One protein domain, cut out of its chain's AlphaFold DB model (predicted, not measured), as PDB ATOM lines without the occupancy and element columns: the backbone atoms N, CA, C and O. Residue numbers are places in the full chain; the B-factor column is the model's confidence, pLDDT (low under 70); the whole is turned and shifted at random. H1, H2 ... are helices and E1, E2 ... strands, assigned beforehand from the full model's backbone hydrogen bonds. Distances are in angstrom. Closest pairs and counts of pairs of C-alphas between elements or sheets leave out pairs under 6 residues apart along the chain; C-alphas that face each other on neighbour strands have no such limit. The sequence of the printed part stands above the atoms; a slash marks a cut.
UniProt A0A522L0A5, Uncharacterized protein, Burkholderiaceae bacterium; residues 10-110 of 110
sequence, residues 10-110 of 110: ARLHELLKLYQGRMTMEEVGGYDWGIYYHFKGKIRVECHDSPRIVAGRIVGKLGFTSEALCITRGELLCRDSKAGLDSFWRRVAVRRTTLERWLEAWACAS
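AT A GLANCE: This is residues 10 to 110 of the 110 residues of an uncharacterized protein of Burkholderiaceae bacterium (UniProt A0A522L0A5). A strongly twisted sheet of three strands, E1, E2 and E3, has one long helix, H3, running lengthwise over one face, in two layers, with H1 and H3 on one face of the sheet. The short helix H1 is on that same face near the last residues of H3, the small H2 sits past the other end of the sheet where the backbone folds back into H3, and residues 44 to 62 loop out past the E3 edge. The 101 printed residues hold three named helices and three named strands in the order H1, E1, E2, E3, H2, H3; the sheet runs E1, E2, E3, antiparallel throughout, and the class is mixed, helices and strands. The whole is only just loose, close to compact, with a radius of gyration of the C-alphas of 15.6 A, and is elongated, spanning 50 by 30 by 19 A.

IN THESE COORDINATES: E1 is residues 19 to 30, 24.4 A from first to last C-alpha, and bends by 98 degrees at residue 22. E2 is residues 34 to 43, 26.9 A, and E3 is residues 63 to 70, 21.1 A. H3, residues 81 to 108, is 41.2 A long and ends with C-alpha 108 at (109.181, 44.016, 247.510). H1 is residues 10 to 16, 9.9 A, beginning with C-alpha 10 at (100.144, 53.222, 238.693). H2 is residues 73 to 76, 5.0 A.

HOW THE PARTS SIT: The strands form a meander, each the antiparallel neighbour of the one before. The hairpin E1 and E2 has N 26 and O 38 at 2.8 A, within hydrogen-bond range; the hairpin E2 and E3 has N 37 and O 67 at 2.9 A. H3 is on the sheet at a height of 9.5 A, over E2 and only just over E1, where 3 of its C-alphas fall, and runs along the strands, at 8 degrees to E2 on the local plane. Its closest C-alphas to E1 are those of Ala 107 and Arg 22, 6.0 A apart. H1, on the same face at a height of 10.0 A, only just stands up from the sheet, rising 40.1 degrees. H1 and H3 are close but not clearly touching, with the C-alphas of His 13 and Trp 106 closest at 6.9 A. H2 is not on the sheet; it touches residues 81 to 88 of H3 alone, with the C-alphas of Glu 75 and Gly 84 closest at 4.1 A. Every O i to N i+4 pair is within hydrogen-bond range in H1 and H3; H2 is too short for such a pair.

THE WHOLE: The two C-alphas farthest apart, those of Glu 46 and Arg 79, are 50.7 A apart. The printed part has no cut. The link from E2 to E3, 19 residues, is long, and the other links are tight. Within it, residues 59 to 60 pair antiparallel with residues 63 to 64 of E3. Mean pLDDT of the printed part is 72.3, and it is under 70 at residue 20, residues 29 to 33, residues 43 to 67 and residue 110.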
ATOM      1  N   ALA A  10      99.048  52.891 239.604       78.62
ATOM      2  CA  ALA A  10     100.144  53.222 238.693       78.62
ATOM      3  C   ALA A  10     100.765  54.582 239.033       78.62
ATOM      4  O   ALA A  10     101.981  54.684 239.186       78.62
ATOM      5  N   ARG A  11      99.922  55.603 239.253       76.06
ATOM      6  CA  ARG A  11     100.399  56.939 239.611       76.06
ATOM      7  C   ARG A  11     101.083  56.960 240.974       76.06
ATOM      8  O   ARG A  11     102.078  57.658 241.134       76.06
ATOM      9  N   LEU A  12     100.580  56.197 241.947       76.56
ATOM     10  CA  LEU A  12     101.265  56.040 243.227       76.56
ATOM     11  C   LEU A  12     102.647  55.402 243.032       76.56
ATOM     12  O   LEU A  12     103.627  55.962 243.501       76.56
ATOM     13  N   HIS A  13     102.750  54.288 242.304       78.19
ATOM     14  CA  HIS A  13     104.032  53.618 242.058       78.19
ATOM     15  C   HIS A  13     105.054  54.535 241.367       78.19
ATOM     16  O   HIS A  13     106.224  54.528 241.741       78.19
ATOM     17  N   GLU A  14     104.636  55.338 240.384       76.69
ATOM     18  CA  GLU A  14     105.499  56.348 239.750       76.69
ATOM     19  C   GLU A  14     106.065  57.345 240.764       76.69
ATOM     20  O   GLU A  14     107.253  57.654 240.725       76.69
ATOM     21  N   LEU A  15     105.225  57.830 241.681       74.56
ATOM     22  CA  LEU A  15     105.630  58.779 242.715       74.56
ATOM     23  C   LEU A  15     106.528  58.122 243.772       74.56
ATOM     24  O   LEU A  15     107.514  58.726 244.186       74.56
ATOM     25  N   LEU A  16     106.241  56.878 244.170       75.75
ATOM     26  CA  LEU A  16     107.043  56.134 245.147       75.75
ATOM     27  C   LEU A  16     108.468  55.857 244.644       75.75
ATOM     28  O   LEU A  16     109.402  55.872 245.439       75.75
ATOM     29  N   LYS A  17     108.686  55.700 243.328       76.25
ATOM     30  CA  LYS A  17     110.040  55.561 242.744       76.25
ATOM     31  C   LYS A  17     110.970  56.739 243.053       76.25
ATOM     32  O   LYS A  17     112.188  56.579 242.980       76.25
ATOM     33  N   LEU A  18     110.424  57.903 243.406       74.69
ATOM     34  CA  LEU A  18     111.211  59.070 243.807       74.69
ATOM     35  C   LEU A  18     111.824  58.916 245.211       74.69
ATOM     36  O   LEU A  18     112.691  59.707 245.569       74.69
ATOM     37  N   TYR A  19     111.416  57.917 246.001       73.88
ATOM     38  CA  TYR A  19     111.820  57.732 247.398       73.88
ATOM     39  C   TYR A  19     112.873  56.622 247.594       73.88
ATOM     40  O   TYR A  19     112.963  55.655 246.836       73.88
ATOM     41  N   GLN A  20     113.730  56.786 248.607       69.69
ATOM     42  CA  GLN A  20     114.751  55.840 249.070       69.69
ATOM     43  C   GLN A  20     114.166  54.908 250.131       69.69
ATOM     44  O   GLN A  20     113.565  55.380 251.093       69.69
ATOM     45  N   GLY A  21     114.449  53.607 250.014       73.56
ATOM     46  CA  GLY A  21     114.116  52.619 251.046       73.56
ATOM     47  C   GLY A  21     112.617  52.496 251.317       73.56
ATOM     48  O   GLY A  21     111.800  52.891 250.502       73.56
ATOM     49  N   ARG A  22     112.233  51.922 252.460       75.88
ATOM     50  CA  ARG A  22     110.816  51.736 252.805       75.88
ATOM     51  C   ARG A  22     110.163  53.065 253.201       75.88
ATOM     52  O   ARG A  22     110.725  53.818 253.994       75.88
ATOM     53  N   MET A  23     108.965  53.322 252.678       77.50
ATOM     54  CA  MET A  23     108.119  54.449 253.079       77.50
ATOM     55  C   MET A  23     107.132  54.036 254.169       77.50
ATOM     56  O   MET A  23     106.715  52.880 254.226       77.50
ATOM     57  N   THR A  24     106.721  54.994 254.997       80.75
ATOM     58  CA  THR A  24     105.629  54.822 255.959       80.75
ATOM     59  C   THR A  24     104.400  55.603 255.520       80.75
ATOM     60  O   THR A  24     104.498  56.606 254.810       80.75
ATOM     61  N   MET A  25     103.228  55.129 255.930       84.88
ATOM     62  CA  MET A  25     101.964  55.831 255.755       84.88
ATOM     63  C   MET A  25     101.482  56.333 257.109       84.88
ATOM     64  O   MET A  25     101.496  55.587 258.086       84.88
ATOM     65  N   GLU A  26     101.026  57.574 257.152       83.12
ATOM     66  CA  GLU A  26     100.356  58.162 258.300       83.12
ATOM     67  C   GLU A  26      98.975  58.650 257.878       83.12
ATOM     68  O   GLU A  26      98.815  59.320 256.858       83.12
ATOM     69  N   GLU A  27      97.974  58.294 258.669       79.94
ATOM     70  CA  GLU A  27      96.627  58.827 258.551       79.94
ATOM     71  C   GLU A  27      96.574  60.148 259.324       79.94
ATOM     72  O   GLU A  27      96.775  60.172 260.536       79.94
ATOM     73  N   VAL A  28      96.348  61.253 258.619       74.81
ATOM     74  CA  VAL A  28      96.268  62.593 259.203       74.81
ATOM     75  C   VAL A  28      94.826  63.071 259.087       74.81
ATOM     76  O   VAL A  28      94.277  63.210 257.991       74.81
ATOM     77  N   GLY A  29      94.195  63.295 260.240       65.00
ATOM     78  CA  GLY A  29      92.856  63.867 260.319       65.00
ATOM     79  C   GLY A  29      92.894  65.325 259.882       65.00
ATOM     80  O   GLY A  29      93.646  66.121 260.446       65.00
ATOM     81  N   GLY A  30      92.123  65.670 258.852       55.00
ATOM     82  CA  GLY A  30      92.056  67.039 258.371       55.00
ATOM     83  C   GLY A  30      90.769  67.714 258.805       55.00
ATOM     84  O   GLY A  30      89.708  67.100 258.899       55.00
ATOM     85  N   TYR A  31      90.913  69.004 259.067       53.78
ATOM     86  CA  TYR A  31      89.836  69.966 259.201       53.78
ATOM     87  C   TYR A  31      88.723  69.683 258.170       53.78
ATOM     88  O   TYR A  31      89.000  69.451 256.992       53.78
ATOM     89  N   ASP A  32      87.476  69.676 258.641       52.41
ATOM     90  CA  ASP A  32      86.256  69.686 257.828       52.41
ATOM     91  C   ASP A  32      85.951  68.429 256.977       52.41
ATOM     92  O   ASP A  32      85.736  68.524 255.773       52.41
ATOM     93  N   TRP A  33      85.735  67.267 257.611       63.12
ATOM     94  CA  TRP A  33      84.968  66.137 257.026       63.12
ATOM     95  C   TRP A  33      85.719  65.159 256.093       63.12
ATOM     96  O   TRP A  33      85.093  64.465 255.278       63.12
ATOM     97  N   GLY A  34      87.046  65.040 256.220       72.44
ATOM     98  CA  GLY A  34      87.835  64.074 255.445       72.44
ATOM     99  C   GLY A  34      89.082  63.530 256.150       72.44
ATOM    100  O   GLY A  34      89.629  64.148 257.061       72.44
ATOM    101  N   ILE A  35      89.536  62.359 255.697       78.38
ATOM    102  CA  ILE A  35      90.782  61.712 256.134       78.38
ATOM    103  C   ILE A  35      91.842  61.857 255.049       78.38
ATOM    104  O   ILE A  35      91.551  61.636 253.873       78.38
ATOM    105  N   TYR A  36      93.073  62.184 255.442       76.81
ATOM    106  CA  TYR A  36      94.204  62.340 254.536       76.81
ATOM    107  C   TYR A  36      95.254  61.265 254.809       76.81
ATOM    108  O   TYR A  36      95.536  60.946 255.960       76.81
ATOM    109  N   TYR A  37      95.877  60.735 253.758       78.25
ATOM    110  CA  TYR A  37      97.001  59.804 253.884       78.25
ATOM    111  C   TYR A  37      98.305  60.472 253.455       78.25
ATOM    112  O   TYR A  37      98.443  60.963 252.328       78.25
ATOM    113  N   HIS A  38      99.268  60.499 254.370       77.25
ATOM    114  CA  HIS A  38     100.602  61.049 254.177       77.25
ATOM    115  C   HIS A  38     101.592  59.905 253.988       77.25
ATOM    116  O   HIS A  38     101.693  59.030 254.844       77.25
ATOM    117  N   PHE A  39     102.355  59.921 252.895       76.56
ATOM    118  CA  PHE A  39     103.480  59.005 252.725       76.56
ATOM    119  C   PHE A  39     104.775  59.713 253.111       76.56
ATOM    120  O   PHE A  39     105.172  60.706 252.491       76.56
ATOM    121  N   LYS A  40     105.442  59.190 254.138       75.19
ATOM    122  CA  LYS A  40     106.687  59.722 254.693       75.19
ATOM    123  C   LYS A  40     107.866  58.838 254.300       75.19
ATOM    124  O   LYS A  40     107.803  57.612 254.361       75.19
ATOM    125  N   GLY A  41     108.954  59.469 253.875       73.19
ATOM    126  CA  GLY A  41     110.176  58.784 253.468       73.19
ATOM    127  C   GLY A  41     111.228  59.756 252.950       73.19
ATOM    128  O   GLY A  41     110.942  60.929 252.710       73.19
ATOM    129  N   LYS A  42     112.453  59.261 252.769       72.31
ATOM    130  CA  LYS A  42     113.567  60.044 252.223       72.31
ATOM    131  C   LYS A  42     113.495  60.051 250.696       72.31
ATOM    132  O   LYS A  42     113.241  59.011 250.104       72.31
ATOM    133  N   ILE A  43     113.724  61.186 250.043       68.69
ATOM    134  CA  ILE A  43     113.677  61.295 248.573       68.69
ATOM    135  C   ILE A  43     115.060  60.945 247.982       68.69
ATOM    136  O   ILE A  43     116.085  61.314 248.553       68.69
ATOM    137  N   ARG A  44     115.094  60.197 246.866       64.81
ATOM    138  CA  ARG A  44     116.312  59.784 246.127       64.81
ATOM    139  C   ARG A  44     117.026  60.943 245.450       64.81
ATOM    140  O   ARG A  44     118.236  60.879 245.277       64.81
ATOM    141  N   VAL A  45     116.267  61.945 245.042       61.16
ATOM    142  CA  VAL A  45     116.709  63.042 244.187       61.16
ATOM    143  C   VAL A  45     116.379  64.347 244.896       61.16
ATOM    144  O   VAL A  45     115.298  64.463 245.477       61.16
ATOM    145  N   GLU A  46     117.273  65.335 244.858       56.06
ATOM    146  CA  GLU A  46     116.894  66.692 245.249       56.06
ATOM    147  C   GLU A  46     115.776  67.157 244.314       56.06
ATOM    148  O   GLU A  46     115.962  67.343 243.113       56.06
ATOM    149  N   CYS A  47     114.567  67.270 244.865       53.62
ATOM    150  CA  CYS A  47     113.437  67.835 244.149       53.62
ATOM    151  C   CYS A  47     113.651  69.351 244.136       53.62
ATOM    152  O   CYS A  47     113.245  70.055 245.063       53.62
ATOM    153  N   HIS A  48     114.391  69.827 243.135       44.31
ATOM    154  CA  HIS A  48     114.524  71.250 242.870       44.31
ATOM    155  C   HIS A  48     113.151  71.791 242.450       44.31
ATOM    156  O   HIS A  48     112.515  71.280 241.529       44.31
ATOM    157  N   ASP A  49     112.725  72.818 243.175       43.06
ATOM    158  CA  ASP A  49     111.584  73.695 242.925       43.06
ATOM    159  C   ASP A  49     110.179  73.232 243.337       43.06
ATOM    160  O   ASP A  49     109.486  72.493 242.642       43.06
ATOM    161  N   SER A  50     109.746  73.886 244.428       38.06
ATOM    162  CA  SER A  50     108.379  74.209 244.862       38.06
ATOM    163  C   SER A  50     107.426  73.031 245.126       38.06
ATOM    164  O   SER A  50     107.394  72.062 244.369       38.06
ATOM    165  N   PRO A  51     106.583  73.088 246.178       43.56
ATOM    166  CA  PRO A  51     105.524  72.104 246.378       43.56
ATOM    167  C   PRO A  51     104.590  72.073 245.162       43.56
ATOM    168  O   PRO A  51     103.670  72.881 245.032       43.56
ATOM    169  N   ARG A  52     104.810  71.130 244.240       39.75
ATOM    170  CA  ARG A  52     103.926  70.946 243.090       39.75
ATOM    171  C   ARG A  52     102.625  70.329 243.572       39.75
ATOM    172  O   ARG A  52     102.548  69.119 243.772       39.75
ATOM    173  N   ILE A  53     101.606  71.174 243.729       39.53
ATOM    174  CA  ILE A  53     100.231  70.744 243.961       39.53
ATOM    175  C   ILE A  53      99.696  70.122 242.675       39.53
ATOM    176  O   ILE A  53      99.255  70.820 241.766       39.53
ATOM    177  N   VAL A  54      99.719  68.793 242.597       39.31
ATOM    178  CA  VAL A  54      99.048  68.062 241.517       39.31
ATOM    179  C   VAL A  54      97.839  67.354 242.107       39.31
ATOM    180  O   VAL A  54      97.986  66.392 242.856       39.31
ATOM    181  N   ALA A  55      96.641  67.836 241.770       39.53
ATOM    182  CA  ALA A  55      95.370  67.241 242.190       39.53
ATOM    183  C   ALA A  55      95.204  67.113 243.726       39.53
ATOM    184  O   ALA A  55      94.751  66.082 244.217       39.53
ATOM    185  N   GLY A  56      95.571  68.163 244.476       35.50
ATOM    186  CA  GLY A  56      95.408  68.225 245.939       35.50
ATOM    187  C   GLY A  56      96.561  67.629 246.758       35.50
ATOM    188  O   GLY A  56      96.359  67.256 247.908       35.50
ATOM    189  N   ARG A  57      97.760  67.499 246.174       51.22
ATOM    190  CA  ARG A  57      98.907  66.779 246.757       51.22
ATOM    191  C   ARG A  57     100.158  67.641 246.762       51.22
ATOM    192  O   ARG A  57     100.587  68.036 245.688       51.22
ATOM    193  N   ILE A  58     100.762  67.892 247.920       47.69
ATOM    194  CA  ILE A  58     102.055  68.584 248.025       47.69
ATOM    195  C   ILE A  58     103.164  67.535 248.061       47.69
ATOM    196  O   ILE A  58     103.154  66.693 248.948       47.69
ATOM    197  N   VAL A  59     104.126  67.598 247.140       48.75
ATOM    198  CA  VAL A  59     105.432  66.939 247.310       48.75
ATOM    199  C   VAL A  59     106.343  67.942 248.014       48.75
ATOM    200  O   VAL A  59     106.700  68.957 247.425       48.75
ATOM    201  N   GLY A  60     106.654  67.709 249.290       50.12
ATOM    202  CA  GLY A  60     107.526  68.581 250.083       50.12
ATOM    203  C   GLY A  60     108.772  67.862 250.596       50.12
ATOM    204  O   GLY A  60     108.887  66.640 250.510       50.12
ATOM    205  N   LYS A  61     109.683  68.623 251.218       45.88
ATOM    206  CA  LYS A  61     110.897  68.116 251.899       45.88
ATOM    207  C   LYS A  61     110.622  67.038 252.966       45.88
ATOM    208  O   LYS A  61     111.549  66.339 253.358       45.88
ATOM    209  N   LEU A  62     109.376  66.915 253.438       49.03
ATOM    210  CA  LEU A  62     108.950  66.025 254.528       49.03
ATOM    211  C   LEU A  62     108.043  64.862 254.075       49.03
ATOM    212  O   LEU A  62     107.468  64.175 254.918       49.03
ATOM    213  N   GLY A  63     107.917  64.617 252.767       49.88
ATOM    214  CA  GLY A  63     107.005  63.611 252.212       49.88
ATOM    215  C   GLY A  63     105.800  64.236 251.513       49.88
ATOM    216  O   GLY A  63     105.623  65.458 251.528       49.88
ATOM    217  N   PHE A  64     105.006  63.400 250.841       57.94
ATOM    218  CA  PHE A  64     103.872  63.845 250.034       57.94
ATOM    219  C   PHE A  64     102.538  63.289 250.530       57.94
ATOM    220  O   PHE A  64     102.435  62.119 250.906       57.94
ATOM    221  N   THR A  65     101.502  64.126 250.504       58.84
ATOM    222  CA  THR A  65     100.114  63.724 250.785       58.84
ATOM    223  C   THR A  65      99.502  63.147 249.517       58.84
ATOM    224  O   THR A  65      99.627  63.739 248.445       58.84
ATOM    225  N   SER A  66      98.865  61.984 249.599       60.59
ATOM    226  CA  SER A  66      98.508  61.194 248.416       60.59
ATOM    227  C   SER A  66      97.008  61.067 248.182       60.59
ATOM    228  O   SER A  66      96.573  60.977 247.031       60.59
ATOM    229  N   GLU A  67      96.190  61.112 249.224       65.81
ATOM    230  CA  GLU A  67      94.758  60.902 249.068       65.81
ATOM    231  C   GLU A  67      93.973  61.558 250.194       65.81
ATOM    232  O   GLU A  67      94.328  61.411 251.360       65.81
ATOM    233  N   ALA A  68      92.910  62.269 249.816       71.94
ATOM    234  CA  ALA A  68      91.868  62.731 250.717       71.94
ATOM    235  C   ALA A  68      90.625  61.869 250.475       71.94
ATOM    236  O   ALA A  68      90.153  61.762 249.339       71.94
ATOM    237  N   LEU A  69      90.100  61.248 251.527       77.62
ATOM    238  CA  LEU A  69      88.810  60.581 251.510       77.62
ATOM    239  C   LEU A  69      87.806  61.456 252.256       77.62
ATOM    240  O   LEU A  69      87.802  61.504 253.483       77.62
ATOM    241  N   CYS A  70      86.954  62.139 251.498       80.88
ATOM    242  CA  CYS A  70      85.885  62.956 252.059       80.88
ATOM    243  C   CYS A  70      84.615  62.128 252.255       80.88
ATOM    244  O   CYS A  70      84.327  61.196 251.484       80.88
ATOM    245  N   ILE A  71      83.830  62.518 253.254       82.81
ATOM    246  CA  ILE A  71      82.455  62.055 253.378       82.81
ATOM    247  C   ILE A  71      81.646  62.510 252.155       82.81
ATOM    248  O   ILE A  71      81.785  63.625 251.648       82.81
ATOM    249  N   THR A  72      80.822  61.619 251.625       84.56
ATOM    250  CA  THR A  72      79.960  61.901 250.480       84.56
ATOM    251  C   THR A  72      78.648  62.529 250.929       84.56
ATOM    252  O   THR A  72      78.198  62.358 252.062       84.56
ATOM    253  N   ARG A  73      77.955  63.193 249.997       81.44
ATOM    254  CA  ARG A  73      76.602  63.708 250.242       81.44
ATOM    255  C   ARG A  73      75.623  62.606 250.675       81.44
ATOM    256  O   ARG A  73      74.760  62.872 251.497       81.44
ATOM    257  N   GLY A  74      75.746  61.393 250.133       83.25
ATOM    258  CA  GLY A  74      74.884  60.265 250.504       83.25
ATOM    259  C   GLY A  74      75.115  59.783 251.939       83.25
ATOM    260  O   GLY A  74      74.158  59.480 252.640       83.25
ATOM    261  N   GLU A  75      76.370  59.773 252.387       84.50
ATOM    262  CA  GLU A  75      76.735  59.449 253.773       84.50
ATOM    263  C   GLU A  75      76.274  60.548 254.743       84.50
ATOM    264  O   GLU A  75      75.745  60.235 255.804       84.50
ATOM    265  N   LEU A  76      76.391  61.824 254.356       83.25
ATOM    266  CA  LEU A  76      75.916  62.963 255.156       83.25
ATOM    267  C   LEU A  76      74.390  63.022 255.289       83.25
ATOM    268  O   LEU A  76      73.875  63.335 256.356       83.25
ATOM    269  N   LEU A  77      73.664  62.760 254.198       84.38
ATOM    270  CA  LEU A  77      72.202  62.886 254.138       84.38
ATOM    271  C   LEU A  77      71.469  61.570 254.437       84.38
ATOM    272  O   LEU A  77      70.268  61.464 254.182       84.38
ATOM    273  N   CYS A  78      72.175  60.554 254.938       81.12
ATOM    274  CA  CYS A  78      71.552  59.296 255.323       81.12
ATOM    275  C   CYS A  78      70.498  59.553 256.416       81.12
ATOM    276  O   CYS A  78      70.785  60.235 257.399       81.12
ATOM    277  N   ARG A  79      69.279  59.003 256.251       77.38
ATOM    278  CA  ARG A  79      68.188  59.125 257.246       77.38
ATOM    279  C   ARG A  79      68.624  58.657 258.632       77.38
ATOM    280  O   ARG A  79      68.182  59.217 259.627       77.38
ATOM    281  N   ASP A  80      69.476  57.639 258.664       86.69
ATOM    282  CA  ASP A  80      70.211  57.232 259.849       86.69
ATOM    283  C   ASP A  80      71.645  57.765 259.739       86.69
ATOM    284  O   ASP A  80      72.501  57.194 259.057       86.69
ATOM    285  N   SER A  81      71.911  58.887 260.406       79.19
ATOM    286  CA  SER A  81      73.224  59.534 260.383       79.19
ATOM    287  C   SER A  81      74.341  58.620 260.903       79.19
ATOM    288  O   SER A  81      75.482  58.746 260.459       79.19
ATOM    289  N   LYS A  82      74.032  57.663 261.791       85.19
ATOM    290  CA  LYS A  82      75.014  56.692 262.285       85.19
ATOM    291  C   LYS A  82      75.401  55.703 261.188       85.19
ATOM    292  O   LYS A  82      76.586  55.482 260.965       85.19
ATOM    293  N   ALA A  83      74.425  55.184 260.445       85.75
ATOM    294  CA  ALA A  83      74.690  54.303 259.309       85.75
ATOM    295  C   ALA A  83      75.517  54.998 258.206       85.75
ATOM    296  O   ALA A  83      76.386  54.374 257.591       85.75
ATOM    297  N   GLY A  84      75.285  56.296 257.982       86.25
ATOM    298  CA  GLY A  84      76.080  57.121 257.068       86.25
ATOM    299  C   GLY A  84      77.551  57.236 257.482       86.25
ATOM    300  O   GLY A  84      78.447  57.010 256.666       86.25
ATOM    301  N   LEU A  85      77.808  57.513 258.764       87.31
ATOM    302  CA  LEU A  85      79.165  57.570 259.319       87.31
ATOM    303  C   LEU A  85      79.854  56.199 259.321       87.31
ATOM    304  O   LEU A  85      81.023  56.106 258.952       87.31
ATOM    305  N   ASP A  86      79.139  55.128 259.663       89.88
ATOM    306  CA  ASP A  86      79.679  53.765 259.613       89.88
ATOM    307  C   ASP A  86      80.090  53.382 258.183       89.88
ATOM    308  O   ASP A  86      81.126  52.746 257.972       89.88
ATOM    309  N   SER A  87      79.306  53.789 257.179       89.00
ATOM    310  CA  SER A  87      79.651  53.598 255.768       89.00
ATOM    311  C   SER A  87      80.940  54.335 255.395       89.00
ATOM    312  O   SER A  87      81.845  53.731 254.808       89.00
ATOM    313  N   PHE A  88      81.077  55.592 255.828       88.31
ATOM    314  CA  PHE A  88      82.295  56.378 255.633       88.31
ATOM    315  C   PHE A  88      83.517  55.687 256.247       88.31
ATOM    316  O   PHE A  88      84.502  55.448 255.545       88.31
ATOM    317  N   TRP A  89      83.441  55.275 257.513       87.88
ATOM    318  CA  TRP A  89      84.550  54.603 258.193       87.88
ATOM    319  C   TRP A  89      84.910  53.251 257.570       87.88
ATOM    320  O   TRP A  89      86.090  52.911 257.486       87.88
ATOM    321  N   ARG A  90      83.938  52.503 257.033       90.44
ATOM    322  CA  ARG A  90      84.235  51.295 256.241       90.44
ATOM    323  C   ARG A  90      85.021  51.629 254.975       90.44
ATOM    324  O   ARG A  90      85.972  50.918 254.655       90.44
ATOM    325  N   ARG A  91      84.678  52.711 254.264       88.62
ATOM    326  CA  ARG A  91      85.463  53.159 253.100       88.62
ATOM    327  C   ARG A  91      86.867  53.603 253.501       88.62
ATOM    328  O   ARG A  91      87.807  53.273 252.777       88.62
ATOM    329  N   VAL A  92      87.017  54.298 254.633       86.69
ATOM    330  CA  VAL A  92      88.328  54.664 255.201       86.69
ATOM    331  C   VAL A  92      89.164  53.401 255.423       86.69
ATOM    332  O   VAL A  92      90.251  53.299 254.862       86.69
ATOM    333  N   ALA A  93      88.630  52.402 256.132       89.44
ATOM    334  CA  ALA A  93      89.338  51.154 256.426       89.44
ATOM    335  C   ALA A  93      89.754  50.391 255.155       89.44
ATOM    336  O   ALA A  93      90.919  50.026 254.996       89.44
ATOM    337  N   VAL A  94      88.832  50.210 254.200       89.62
ATOM    338  CA  VAL A  94      89.131  49.549 252.914       89.62
ATOM    339  C   VAL A  94      90.212  50.306 252.147       89.62
ATOM    340  O   VAL A  94      91.106  49.697 251.546       89.62
ATOM    341  N   ARG A  95      90.147  51.642 252.154       86.19
ATOM    342  CA  ARG A  95      91.141  52.470 251.483       86.19
ATOM    343  C   ARG A  95      92.511  52.318 252.131       86.19
ATOM    344  O   ARG A  95      93.475  52.074 251.410       86.19
ATOM    345  N   ARG A  96      92.581  52.387 253.459       86.75
ATOM    346  CA  ARG A  96      93.809  52.195 254.231       86.75
ATOM    347  C   ARG A  96      94.486  50.869 253.890       86.75
ATOM    348  O   ARG A  96      95.626  50.880 253.436       86.75
ATOM    349  N   THR A  97      93.757  49.754 253.975       90.50
ATOM    350  CA  THR A  97      94.290  48.423 253.635       90.50
ATOM    351  C   THR A  97      94.768  48.345 252.184       90.50
ATOM    352  O   THR A  97      95.763  47.687 251.879       90.50
ATOM    353  N   THR A  98      94.078  49.018 251.259       87.25
ATOM    354  CA  THR A  98      94.490  49.061 249.849       87.25
ATOM    355  C   THR A  98      95.831  49.778 249.684       87.25
ATOM    356  O   THR A  98      96.708  49.271 248.983       87.25
ATOM    357  N   LEU A  99      96.009  50.927 250.343       85.12
ATOM    358  CA  LEU A  99      97.251  51.700 250.298       85.12
ATOM    359  C   LEU A  99      98.411  50.959 250.978       85.12
ATOM    360  O   LEU A  99      99.506  50.926 250.421       85.12
ATOM    361  N   GLU A 100      98.167  50.308 252.119       87.19
ATOM    362  CA  GLU A 100      99.155  49.469 252.817       87.19
ATOM    363  C   GLU A 100      99.665  48.346 251.903       87.19
ATOM    364  O   GLU A 100     100.870  48.224 251.681       87.19
ATOM    365  N   ARG A 101      98.758  47.609 251.248       88.19
ATOM    366  CA  ARG A 101      99.129  46.564 250.274       88.19
ATOM    367  C   ARG A 101      99.925  47.108 249.091       88.19
ATOM    368  O   ARG A 101     100.792  46.421 248.551       88.19
ATOM    369  N   TRP A 102      99.615  48.319 248.629       85.94
ATOM    370  CA  TRP A 102     100.371  48.948 247.544       85.94
ATOM    371  C   TRP A 102     101.791  49.318 247.984       85.94
ATOM    372  O   TRP A 102     102.728  49.087 247.219       85.94
ATOM    373  N   LEU A 103     101.963  49.832 249.206       82.88
ATOM    374  CA  LEU A 103     103.282  50.120 249.772       82.88
ATOM    375  C   LEU A 103     104.128  48.856 249.949       82.88
ATOM    376  O   LEU A 103     105.301  48.859 249.579       82.88
ATOM    377  N   GLU A 104     103.541  47.774 250.463       86.50
ATOM    378  CA  GLU A 104     104.220  46.480 250.594       86.50
ATOM    379  C   GLU A 104     104.682  45.948 249.234       86.50
ATOM    380  O   GLU A 104     105.845  45.578 249.066       86.50
ATOM    381  N   ALA A 105     103.802  45.979 248.228       84.50
ATOM    382  CA  ALA A 105     104.137  45.539 246.876       84.50
ATOM    383  C   ALA A 105     105.281  46.359 246.260       84.50
ATOM    384  O   ALA A 105     106.132  45.804 245.565       84.50
ATOM    385  N   TRP A 106     105.318  47.670 246.507       82.00
ATOM    386  CA  TRP A 106     106.422  48.521 246.069       82.00
ATOM    387  C   TRP A 106     107.734  48.192 246.794       82.00
ATOM    388  O   TRP A 106     108.781  48.113 246.147       82.00
ATOM    389  N   ALA A 107     107.681  47.954 248.107       80.44
ATOM    390  CA  ALA A 107     108.851  47.605 248.909       80.44
ATOM    391  C   ALA A 107     109.476  46.259 248.504       80.44
ATOM    392  O   ALA A 107     110.689  46.118 248.601       80.44
ATOM    393  N   CYS A 108     108.679  45.291 248.040       79.94
ATOM    394  CA  CYS A 108     109.181  44.016 247.510       79.94
ATOM    395  C   CYS A 108     109.768  44.124 246.092       79.94
ATOM    396  O   CYS A 108     110.512  43.244 245.673       79.94
ATOM    397  N   ALA A 109     109.401  45.161 245.337       73.25
ATOM    398  CA  ALA A 109     109.867  45.383 243.967       73.25
ATOM    399  C   ALA A 109     111.113  46.286 243.877       73.25
ATOM    400  O   ALA A 109     111.591  46.536 242.769       73.25
ATOM    401  N   SER A 110     111.579  46.821 245.010       64.75
ATOM    402  CA  SER A 110     112.672  47.798 245.123       64.75
ATOM    403  C   SER A 110     113.917  47.181 245.740       64.75
ATOM    404  O   SER A 110     115.011  47.668 245.377       64.75
TER     405      SER A 110